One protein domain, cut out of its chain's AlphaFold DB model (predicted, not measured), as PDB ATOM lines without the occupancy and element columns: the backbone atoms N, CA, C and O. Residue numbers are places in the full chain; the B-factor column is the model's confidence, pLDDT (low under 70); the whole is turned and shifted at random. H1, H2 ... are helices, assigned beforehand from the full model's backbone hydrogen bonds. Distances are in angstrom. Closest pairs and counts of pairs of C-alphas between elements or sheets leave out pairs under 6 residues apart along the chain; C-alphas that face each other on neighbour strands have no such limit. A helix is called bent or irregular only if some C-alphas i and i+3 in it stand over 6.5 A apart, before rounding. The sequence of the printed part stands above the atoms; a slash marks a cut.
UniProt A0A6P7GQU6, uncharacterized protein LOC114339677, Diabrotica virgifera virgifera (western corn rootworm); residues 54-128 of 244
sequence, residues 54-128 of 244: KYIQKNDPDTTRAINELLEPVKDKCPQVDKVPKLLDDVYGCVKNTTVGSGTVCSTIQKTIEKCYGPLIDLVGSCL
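What this domain is: This is residues 54 to 128 of the 244 residues of the protein "uncharacterized protein LOC114339677" of Diabrotica virgifera virgifera (western corn rootworm) (UniProt A0A6P7GQU6). Three helices make a loose, flat zigzag: H2 and H3 form a V that closes where residue 71 comes near residue 81, and the bent helix H4 folds back along H3, which is in the middle. The short H1 lies at the open end of the V, before the first residues of H2, and the link of residues 98 to 104 sticks out with residues 101 to 104 at the turn from H3 to H4. The printed part has 75 residues with four named helices, in the order H1, H2, H3, H4, and no named strand; the class is all helix. The whole is loose, with a radius of gyration of the C-alphas of 14.3 A, and it spans 45 by 30 by 14 A along its three main axes, only just flat.

How they stand to each other: H1, residues 54 to 58, touches no helix, and it meets H2, residues 60 to 74, only through their link. H2 and H3, residues 81 to 97, are a helical hairpin. They touch, with the C-alphas of Leu 71 and Val 81 closest at 6.8 A, and H3 does so with residues 81 to 85 alone. Their lines stand at a steep tilt of 39 degrees, opposite ways. H4, residues 105 to 126, was assigned as one helix by its hydrogen bonds but is bent: C-alphas 116 and 119 are 7.1 A apart. Its arms, H4a with residues 105 to 116 and H4b with residues 119 to 126, stand at a steep tilt of 51 degrees. H3 and H4a are also a helical hairpin. They touch, with the C-alphas of Val 91 and Cys 116 closest at 5.1 A, through residues 90 to 95 of H3 and 112 to 116 of H4a alone, and run opposite ways at a shallow tilt of 30 degrees. H4b touches H3 too, with the C-alphas of Leu 87 and Leu 120 closest at 6.4 A, opposite ways at a shallow tilt of 27 degrees. The helix packing is mostly aligned, but only just, with 2 of 3 touching pairs at a shallow tilt. H2 is apart from both H4a and H4b. Every O i to N i+4 pair is within hydrogen-bond range in H1, H4a and H4b, against 9 of 11 in H2 and 11 of 13 in H3.

Where its parts are: H1 begins at C-alpha 54, at (154.223, 322.082, 206.298), and is 5.9 A long from first to last C-alpha. H2, 21.3 A long, is only just irregular, with C-alphas 70 and 73 6.8 A apart. H3, 24.7 A long, runs from C-alpha 81 at (165.895, 303.239, 219.790) to C-alpha 97, and it too is only just irregular, with C-alphas 82 and 85 6.9 A apart. H4a is 15.7 A long and H4b 10.7 A, the latter ending at C-alpha 126, at (165.913, 294.136, 215.545).

The domain as a whole: The two C-alphas farthest apart are those of Asp 76 and Ser 102, at 45.2 A. The printed part has no cut. The link from H1 to H2 is tight, and those from H2 to H3 and from H3 to H4 are short, with 6 and 7 residues. Residues 57 to 62, of which 60 to 62 belong to H2, stand free, and so do residues 101 to 107, of which 105 to 107 belong to H4. The mean pLDDT of the printed part is 72.8; residues 54 to 74, residue 77 and residues 100 to 103 are under 70.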
ATOM      1  N   LYS A  54     154.537 320.970 205.386       54.66
ATOM      2  CA  LYS A  54     154.223 322.082 206.298       54.66
ATOM      3  C   LYS A  54     153.494 321.623 207.558       54.66
ATOM      4  O   LYS A  54     153.717 322.199 208.614       54.66
ATOM      5  N   TYR A  55     152.614 320.628 207.460       47.22
ATOM      6  CA  TYR A  55     151.904 320.071 208.610       47.22
ATOM      7  C   TYR A  55     152.857 319.325 209.550       47.22
ATOM      8  O   TYR A  55     152.788 319.520 210.758       47.22
ATOM      9  N   ILE A  56     153.780 318.534 208.999       47.75
ATOM     10  CA  ILE A  56     154.828 317.844 209.758       47.75
ATOM     11  C   ILE A  56     155.746 318.876 210.428       47.75
ATOM     12  O   ILE A  56     155.854 318.888 211.646       47.75
ATOM     13  N   GLN A  57     156.280 319.835 209.665       56.62
ATOM     14  CA  GLN A  57     157.170 320.893 210.172       56.62
ATOM     15  C   GLN A  57     156.519 321.811 211.216       56.62
ATOM     16  O   GLN A  57     157.198 322.355 212.080       56.62
ATOM     17  N   LYS A  58     155.204 322.031 211.137       56.41
ATOM     18  CA  LYS A  58     154.472 322.842 212.118       56.41
ATOM     19  C   LYS A  58     154.234 322.090 213.432       56.41
ATOM     20  O   LYS A  58     154.115 322.734 214.467       56.41
ATOM     21  N   ASN A  59     154.182 320.760 213.389       54.50
ATOM     22  CA  ASN A  59     153.974 319.893 214.553       54.50
ATOM     23  C   ASN A  59     155.280 319.239 215.050       54.50
ATOM     24  O   ASN A  59     155.239 318.378 215.924       54.50
ATOM     25  N   ASP A  60     156.433 319.628 214.505       56.97
ATOM     26  CA  ASP A  60     157.752 319.005 214.699       56.97
ATOM     27  C   ASP A  60     158.219 318.915 216.172       56.97
ATOM     28  O   ASP A  60     158.694 317.848 216.582       56.97
ATOM     29  N   PRO A  61     158.026 319.948 217.031       56.03
ATOM     30  CA  PRO A  61     158.408 319.859 218.442       56.03
ATOM     31  C   PRO A  61     157.530 318.869 219.218       56.03
ATOM     32  O   PRO A  61     158.031 318.083 220.021       56.03
ATOM     33  N   ASP A  62     156.220 318.881 218.952       62.59
ATOM     34  CA  ASP A  62     155.253 318.004 219.615       62.59
ATOM     35  C   ASP A  62     155.364 316.560 219.116       62.59
ATOM     36  O   ASP A  62     155.177 315.629 219.893       62.59
ATOM     37  N   THR A  63     155.730 316.365 217.848       57.22
ATOM     38  CA  THR A  63     155.918 315.040 217.244       57.22
ATOM     39  C   THR A  63     157.192 314.391 217.768       57.22
ATOM     40  O   THR A  63     157.152 313.242 218.194       57.22
ATOM     41  N   THR A  64     158.301 315.133 217.839       57.00
ATOM     42  CA  THR A  64     159.557 314.638 218.424       57.00
ATOM     43  C   THR A  64     159.387 314.321 219.909       57.00
ATOM     44  O   THR A  64     159.841 313.276 220.373       57.00
ATOM     45  N   ARG A  65     158.674 315.176 220.660       62.34
ATOM     46  CA  ARG A  65     158.335 314.909 222.064       62.34
ATOM     47  C   ARG A  65     157.456 313.664 222.201       62.34
ATOM     48  O   ARG A  65     157.798 312.791 222.988       62.34
ATOM     49  N   ALA A  66     156.389 313.543 221.412       60.31
ATOM     50  CA  ALA A  66     155.493 312.387 221.445       60.31
ATOM     51  C   ALA A  66     156.205 311.086 221.047       60.31
ATOM     52  O   ALA A  66     155.965 310.044 221.649       60.31
ATOM     53  N   ILE A  67     157.108 311.138 220.065       58.84
ATOM     54  CA  ILE A  67     157.962 310.006 219.703       58.84
ATOM     55  C   ILE A  67     158.842 309.645 220.896       58.84
ATOM     56  O   ILE A  67     158.806 308.504 221.330       58.84
ATOM     57  N   ASN A  68     159.559 310.593 221.496       61.88
ATOM     58  CA  ASN A  68     160.409 310.302 222.652       61.88
ATOM     59  C   ASN A  68     159.612 309.732 223.841       61.88
ATOM     60  O   ASN A  68     160.039 308.745 224.430       61.88
ATOM     61  N   GLU A  69     158.425 310.265 224.138       67.50
ATOM     62  CA  GLU A  69     157.511 309.728 225.158       67.50
ATOM     63  C   GLU A  69     157.044 308.294 224.841       67.50
ATOM     64  O   GLU A  69     156.858 307.483 225.748       67.50
ATOM     65  N   LEU A  70     156.878 307.953 223.559       60.50
ATOM     66  CA  LEU A  70     156.555 306.595 223.111       60.50
ATOM     67  C   LEU A  70     157.761 305.649 223.142       60.50
ATOM     68  O   LEU A  70     157.571 304.447 223.322       60.50
ATOM     69  N   LEU A  71     158.976 306.168 222.946       60.78
ATOM     70  CA  LEU A  71     160.210 305.386 222.865       60.78
ATOM     71  C   LEU A  71     160.858 305.146 224.234       60.78
ATOM     72  O   LEU A  71     161.504 304.114 224.408       60.78
ATOM     73  N   GLU A  72     160.669 306.044 225.206       67.31
ATOM     74  CA  GLU A  72     161.235 305.932 226.560       67.31
ATOM     75  C   GLU A  72     160.954 304.576 227.234       67.31
ATOM     76  O   GLU A  72     161.906 303.899 227.624       67.31
ATOM     77  N   PRO A  73     159.705 304.065 227.272       64.94
ATOM     78  CA  PRO A  73     159.408 302.764 227.885       64.94
ATOM     79  C   PRO A  73     160.061 301.562 227.183       64.94
ATOM     80  O   PRO A  73     159.983 300.433 227.673       64.94
ATOM     81  N   VAL A  74     160.638 301.776 225.999       67.06
ATOM     82  CA  VAL A  74     161.200 300.735 225.134       67.06
ATOM     83  C   VAL A  74     162.725 300.806 225.058       67.06
ATOM     84  O   VAL A  74     163.326 299.855 224.559       67.06
ATOM     85  N   LYS A  75     163.362 301.863 225.585       70.88
ATOM     86  CA  LYS A  75     164.824 302.056 225.565       70.88
ATOM     87  C   LYS A  75     165.591 300.881 226.151       70.88
ATOM     88  O   LYS A  75     166.500 300.366 225.503       70.88
ATOM     89  N   ASP A  76     165.152 300.378 227.300       70.56
ATOM     90  CA  ASP A  76     165.804 299.251 227.979       70.56
ATOM     91  C   ASP A  76     165.760 297.950 227.162       70.56
ATOM     92  O   ASP A  76     166.613 297.076 227.312       70.56
ATOM     93  N   LYS A  77     164.761 297.808 226.282       67.38
ATOM     94  CA  LYS A  77     164.554 296.622 225.433       67.38
ATOM     95  C   LYS A  77     165.095 296.807 224.015       67.38
ATOM     96  O   LYS A  77     165.325 295.826 223.315       67.38
ATOM     97  N   CYS A  78     165.303 298.051 223.601       75.00
ATOM     98  CA  CYS A  78     165.770 298.452 222.283       75.00
ATOM     99  C   CYS A  78     166.866 299.513 222.452       75.00
ATOM    100  O   CYS A  78     166.609 300.703 222.279       75.00
ATOM    101  N   PRO A  79     168.119 299.119 222.734       73.81
ATOM    102  CA  PRO A  79     169.211 300.071 222.970       73.81
ATOM    103  C   PRO A  79     169.510 300.966 221.761       73.81
ATOM    104  O   PRO A  79     170.169 301.993 221.864       73.81
ATOM    105  N   GLN A  80     169.054 300.558 220.576       78.19
ATOM    106  CA  GLN A  80     169.218 301.313 219.342       78.19
ATOM    107  C   GLN A  80     168.071 302.299 219.078       78.19
ATOM    108  O   GLN A  80     168.094 302.985 218.057       78.19
ATOM    109  N   VAL A  81     167.080 302.392 219.971       75.62
ATOM    110  CA  VAL A  81     165.895 303.239 219.790       75.62
ATOM    111  C   VAL A  81     166.235 304.731 219.753       75.62
ATOM    112  O   VAL A  81     165.552 305.499 219.085       75.62
ATOM    113  N   ASP A  82     167.352 305.137 220.361       78.19
ATOM    114  CA  ASP A  82     167.862 306.513 220.287       78.19
ATOM    115  C   ASP A  82     168.232 306.932 218.851       78.19
ATOM    116  O   ASP A  82     168.355 308.118 218.548       78.19
ATOM    117  N   LYS A  83     168.382 305.968 217.930       82.12
ATOM    118  CA  LYS A  83     168.600 306.230 216.500       82.12
ATOM    119  C   LYS A  83     167.300 306.525 215.746       82.12
ATOM    120  O   LYS A  83     167.378 307.006 214.617       82.12
ATOM    121  N   VAL A  84     166.127 306.247 216.327       75.69
ATOM    122  CA  VAL A  84     164.820 306.411 215.665       75.69
ATOM    123  C   VAL A  84     164.567 307.855 215.225       75.69
ATOM    124  O   VAL A  84     164.216 308.017 214.061       75.69
ATOM    125  N   PRO A  85     164.781 308.905 216.049       76.81
ATOM    126  CA  PRO A  85     164.550 310.283 215.606       76.81
ATOM    127  C   PRO A  85     165.370 310.642 214.360       76.81
ATOM    128  O   PRO A  85     164.820 311.097 213.364       76.81
ATOM    129  N   LYS A  86     166.665 310.308 214.364       83.62
ATOM    130  CA  LYS A  86     167.544 310.528 213.208       83.62
ATOM    131  C   LYS A  86     167.095 309.731 211.978       83.62
ATOM    132  O   LYS A  86     167.112 310.248 210.869       83.62
ATOM    133  N   LEU A  87     166.686 308.476 212.160       80.56
ATOM    134  CA  LEU A  87     166.167 307.660 211.062       80.56
ATOM    135  C   LEU A  87     164.867 308.221 210.489       80.56
ATOM    136  O   LEU A  87     164.653 308.118 209.288       80.56
ATOM    137  N   LEU A  88     164.007 308.817 211.314       75.56
ATOM    138  CA  LEU A  88     162.804 309.495 210.841       75.56
ATOM    139  C   LEU A  88     163.152 310.747 210.028       75.56
ATOM    140  O   LEU A  88     162.547 310.956 208.976       75.56
ATOM    141  N   ASP A  89     164.167 311.511 210.439       78.75
ATOM    142  CA  ASP A  89     164.696 312.625 209.644       78.75
ATOM    143  C   ASP A  89     165.262 312.139 208.301       78.75
ATOM    144  O   ASP A  89     164.979 312.726 207.252       78.75
ATOM    145  N   ASP A  90     166.006 311.029 208.304       82.00
ATOM    146  CA  ASP A  90     166.559 310.409 207.095       82.00
ATOM    147  C   ASP A  90     165.442 309.892 206.168       82.00
ATOM    148  O   ASP A  90     165.488 310.109 204.951       82.00
ATOM    149  N   VAL A  91     164.398 309.264 206.724       76.62
ATOM    150  CA  VAL A  91     163.186 308.841 205.996       76.62
ATOM    151  C   VAL A  91     162.516 310.058 205.367       76.62
ATOM    152  O   VAL A  91     162.213 310.046 204.173       76.62
ATOM    153  N   TYR A  92     162.312 311.124 206.138       75.19
ATOM    154  CA  TYR A  92     161.682 312.349 205.665       75.19
ATOM    155  C   TYR A  92     162.497 313.010 204.547       75.19
ATOM    156  O   TYR A  92     161.947 313.360 203.498       75.19
ATOM    157  N   GLY A  93     163.816 313.113 204.716       78.00
ATOM    158  CA  GLY A  93     164.736 313.588 203.687       78.00
ATOM    159  C   GLY A  93     164.676 312.729 202.422       78.00
ATOM    160  O   GLY A  93     164.578 313.260 201.313       78.00
ATOM    161  N   CYS A  94     164.648 311.405 202.572       80.31
ATOM    162  CA  CYS A  94     164.528 310.454 201.468       80.31
ATOM    163  C   CYS A  94     163.203 310.613 200.700       80.31
ATOM    164  O   CYS A  94     163.202 310.680 199.466       80.31
ATOM    165  N   VAL A  95     162.078 310.747 201.408       76.50
ATOM    166  CA  VAL A  95     160.757 310.987 200.804       76.50
ATOM    167  C   VAL A  95     160.731 312.340 200.092       76.50
ATOM    168  O   VAL A  95     160.285 312.429 198.949       76.50
ATOM    169  N   LYS A  96     161.263 313.397 200.714       74.62
ATOM    170  CA  LYS A  96     161.307 314.746 200.132       74.62
ATOM    171  C   LYS A  96     162.119 314.792 198.837       74.62
ATOM    172  O   LYS A  96     161.680 315.425 197.872       74.62
ATOM    173  N   ASN A  97     163.259 314.105 198.818       79.44
ATOM    174  CA  ASN A  97     164.179 314.038 197.681       79.44
ATOM    175  C   ASN A  97     163.745 313.029 196.610       79.44
ATOM    176  O   ASN A  97     164.358 312.963 195.545       79.44
ATOM    177  N   THR A  98     162.694 312.248 196.862       77.25
ATOM    178  CA  THR A  98     162.098 311.409 195.827       77.25
ATOM    179  C   THR A  98     161.471 312.305 194.764       77.25
ATOM    180  O   THR A  98     160.582 313.115 195.043       77.25
ATOM    181  N   THR A  99     161.908 312.113 193.524       74.00
ATOM    182  CA  THR A  99     161.292 312.697 192.338       74.00
ATOM    183  C   THR A  99     160.386 311.674 191.663       74.00
ATOM    184  O   THR A  99     160.705 310.485 191.560       74.00
ATOM    185  N   VAL A 100     159.232 312.133 191.181       64.38
ATOM    186  CA  VAL A 100     158.407 311.346 190.262       64.38
ATOM    187  C   VAL A 100     159.140 311.355 188.919       64.38
ATOM    188  O   VAL A 100     159.074 312.330 188.179       64.38
ATOM    189  N   GLY A 101     159.957 310.327 188.676       66.38
ATOM    190  CA  GLY A 101     160.668 310.140 187.408       66.38
ATOM    191  C   GLY A 101     159.724 309.738 186.268       66.38
ATOM    192  O   GLY A 101     158.540 310.048 186.283       66.38
ATOM    193  N   SER A 102     160.217 308.966 185.297       60.50
ATOM    194  CA  SER A 102     159.406 308.433 184.183       60.50
ATOM    195  C   SER A 102     158.385 307.349 184.580       60.50
ATOM    196  O   SER A 102     157.686 306.820 183.719       60.50
ATOM    197  N   GLY A 103     158.313 306.985 185.864       65.38
ATOM    198  CA  GLY A 103     157.351 306.018 186.395       65.38
ATOM    199  C   GLY A 103     155.997 306.643 186.741       65.38
ATOM    200  O   GLY A 103     155.845 307.859 186.802       65.38
ATOM    201  N   THR A 104     154.999 305.802 187.016       74.50
ATOM    202  CA  THR A 104     153.717 306.264 187.568       74.50
ATOM    203  C   THR A 104     153.886 306.691 189.027       74.50
ATOM    204  O   THR A 104     154.740 306.144 189.731       74.50
ATOM    205  N   VAL A 105     153.032 307.599 189.513       71.75
ATOM    206  CA  VAL A 105     152.996 308.033 190.927       71.75
ATOM    207  C   VAL A 105     152.995 306.832 191.876       71.75
ATOM    208  O   VAL A 105     153.769 306.771 192.822       71.75
ATOM    209  N   CYS A 106     152.203 305.821 191.543       76.31
ATOM    210  CA  CYS A 106     152.150 304.535 192.217       76.31
ATOM    211  C   CYS A 106     153.489 303.800 192.303       76.31
ATOM    212  O   CYS A 106     153.919 303.397 193.384       76.31
ATOM    213  N   SER A 107     154.174 303.652 191.168       75.00
ATOM    214  CA  SER A 107     155.486 303.004 191.127       75.00
ATOM    215  C   SER A 107     156.533 303.783 191.927       75.00
ATOM    216  O   SER A 107     157.420 303.182 192.533       75.00
ATOM    217  N   THR A 108     156.410 305.112 191.968       78.81
ATOM    218  CA  THR A 108     157.264 305.980 192.777       78.81
ATOM    219  C   THR A 108     156.978 305.792 194.261       78.81
ATOM    220  O   THR A 108     157.914 305.520 195.003       78.81
ATOM    221  N   ILE A 109     155.712 305.840 194.694       77.44
ATOM    222  CA  ILE A 109     155.329 305.631 196.101       77.44
ATOM    223  C   ILE A 109     155.815 304.267 196.594       77.44
ATOM    224  O   ILE A 109     156.439 304.196 197.650       77.44
ATOM    225  N   GLN A 110     155.593 303.197 195.824       80.81
ATOM    226  CA  GLN A 110     156.041 301.859 196.210       80.81
ATOM    227  C   GLN A 110     157.563 301.814 196.416       80.81
ATOM    228  O   GLN A 110     158.032 301.389 197.470       80.81
ATOM    229  N   LYS A 111     158.336 302.315 195.444       83.88
ATOM    230  CA  LYS A 111     159.804 302.359 195.535       83.88
ATOM    231  C   LYS A 111     160.284 303.229 196.692       83.88
ATOM    232  O   LYS A 111     161.276 302.895 197.333       83.88
ATOM    233  N   THR A 112     159.602 304.335 196.968       81.62
ATOM    234  CA  THR A 112     159.913 305.220 198.094       81.62
ATOM    235  C   THR A 112     159.647 304.539 199.426       81.62
ATOM    236  O   THR A 112     160.478 304.650 200.318       81.62
ATOM    237  N   ILE A 113     158.546 303.797 199.569       81.56
ATOM    238  CA  ILE A 113     158.274 303.023 200.786       81.56
ATOM    239  C   ILE A 113     159.362 301.970 200.995       81.56
ATOM    240  O   ILE A 113     159.939 301.891 202.076       81.56
ATOM    241  N   GLU A 114     159.687 301.200 199.956       85.25
ATOM    242  CA  GLU A 114     160.720 300.161 200.022       85.25
ATOM    243  C   GLU A 114     162.097 300.745 200.372       85.25
ATOM    244  O   GLU A 114     162.779 300.239 201.261       85.25
ATOM    245  N   LYS A 115     162.486 301.845 199.720       87.19
ATOM    246  CA  LYS A 115     163.808 302.461 199.877       87.19
ATOM    247  C   LYS A 115     163.948 303.274 201.162       87.19
ATOM    248  O   LYS A 115     164.960 303.155 201.843       87.19
ATOM    249  N   CYS A 116     162.987 304.146 201.452       83.06
ATOM    250  CA  CYS A 116     163.123 305.124 202.529       83.06
ATOM    251  C   CYS A 116     162.798 304.521 203.894       83.06
ATOM    252  O   CYS A 116     163.450 304.883 204.864       83.06
ATOM    253  N   TYR A 117     161.840 303.593 203.979       85.38
ATOM    254  CA  TYR A 117     161.438 303.003 205.260       85.38
ATOM    255  C   TYR A 117     162.194 301.717 205.607       85.38
ATOM    256  O   TYR A 117     162.126 301.291 206.755       85.38
ATOM    257  N   GLY A 118     162.939 301.119 204.670       88.44
ATOM    258  CA  GLY A 118     163.735 299.906 204.911       88.44
ATOM    259  C   GLY A 118     164.617 299.979 206.171       88.44
ATOM    260  O   GLY A 118     164.447 299.149 207.059       88.44
ATOM    261  N   PRO A 119     165.465 301.014 206.334       87.19
ATOM    262  CA  PRO A 119     166.308 301.149 207.524       87.19
ATOM    263  C   PRO A 119     165.526 301.239 208.843       87.19
ATOM    264  O   PRO A 119     165.973 300.733 209.872       87.19
ATOM    265  N   LEU A 120     164.346 301.868 208.821       82.81
ATOM    266  CA  LEU A 120     163.472 301.959 209.989       82.81
ATOM    267  C   LEU A 120     162.835 300.600 210.311       82.81
ATOM    268  O   LEU A 120     162.765 300.217 211.475       82.81
ATOM    269  N   ILE A 121     162.405 299.862 209.285       85.50
ATOM    270  CA  ILE A 121     161.849 298.508 209.411       85.50
ATOM    271  C   ILE A 121     162.879 297.566 210.033       85.50
ATOM    272  O   ILE A 121     162.546 296.857 210.982       85.50
ATOM    273  N   ASP A 122     164.122 297.604 209.552       88.31
ATOM    274  CA  ASP A 122     165.212 296.773 210.065       88.31
ATOM    275  C   ASP A 122     165.529 297.101 211.529       88.31
ATOM    276  O   ASP A 122     165.677 296.196 212.357       88.31
ATOM    277  N   LEU A 123     165.575 298.393 211.876       83.69
ATOM    278  CA  LEU A 123     165.807 298.821 213.253       83.69
ATOM    279  C   LEU A 123     164.698 298.321 214.182       83.69
ATOM    280  O   LEU A 123     164.992 297.697 215.201       83.69
ATOM    281  N   VAL A 124     163.435 298.575 213.832       81.31
ATOM    282  CA  VAL A 124     162.295 298.153 214.653       81.31
ATOM    283  C   VAL A 124     162.272 296.632 214.773       81.31
ATOM    284  O   VAL A 124     162.126 296.123 215.880       81.31
ATOM    285  N   GLY A 125     162.496 295.902 213.678       83.12
ATOM    286  CA  GLY A 125     162.549 294.440 213.682       83.12
ATOM    287  C   GLY A 125     163.632 293.893 214.612       83.12
ATOM    288  O   GLY A 125     163.374 292.956 215.364       83.12
ATOM    289  N   SER A 126     164.811 294.525 214.648       84.88
ATOM    290  CA  SER A 126     165.913 294.136 215.545       84.88
ATOM    291  C   SER A 126     165.606 294.312 217.037       84.88
ATOM    292  O   SER A 126     166.282 293.723 217.878       84.88
ATOM    293  N   CYS A 127     164.587 295.108 217.361       80.62
ATOM    294  CA  CYS A 127     164.165 295.405 218.724       80.62
ATOM    295  C   CYS A 127     162.968 294.581 219.201       80.62
ATOM    296  O   CYS A 127     162.533 294.725 220.345       80.62
ATOM    297  N   LEU A 128     162.418 293.731 218.337       81.81
ATOM    298  CA  LEU A 128     161.336 292.829 218.695       81.81
ATOM    299  C   LEU A 128     161.888 291.443 219.063       81.81
ATOM    300  O   LEU A 128     162.965 291.054 218.603       81.81
TER     301      LEU A 128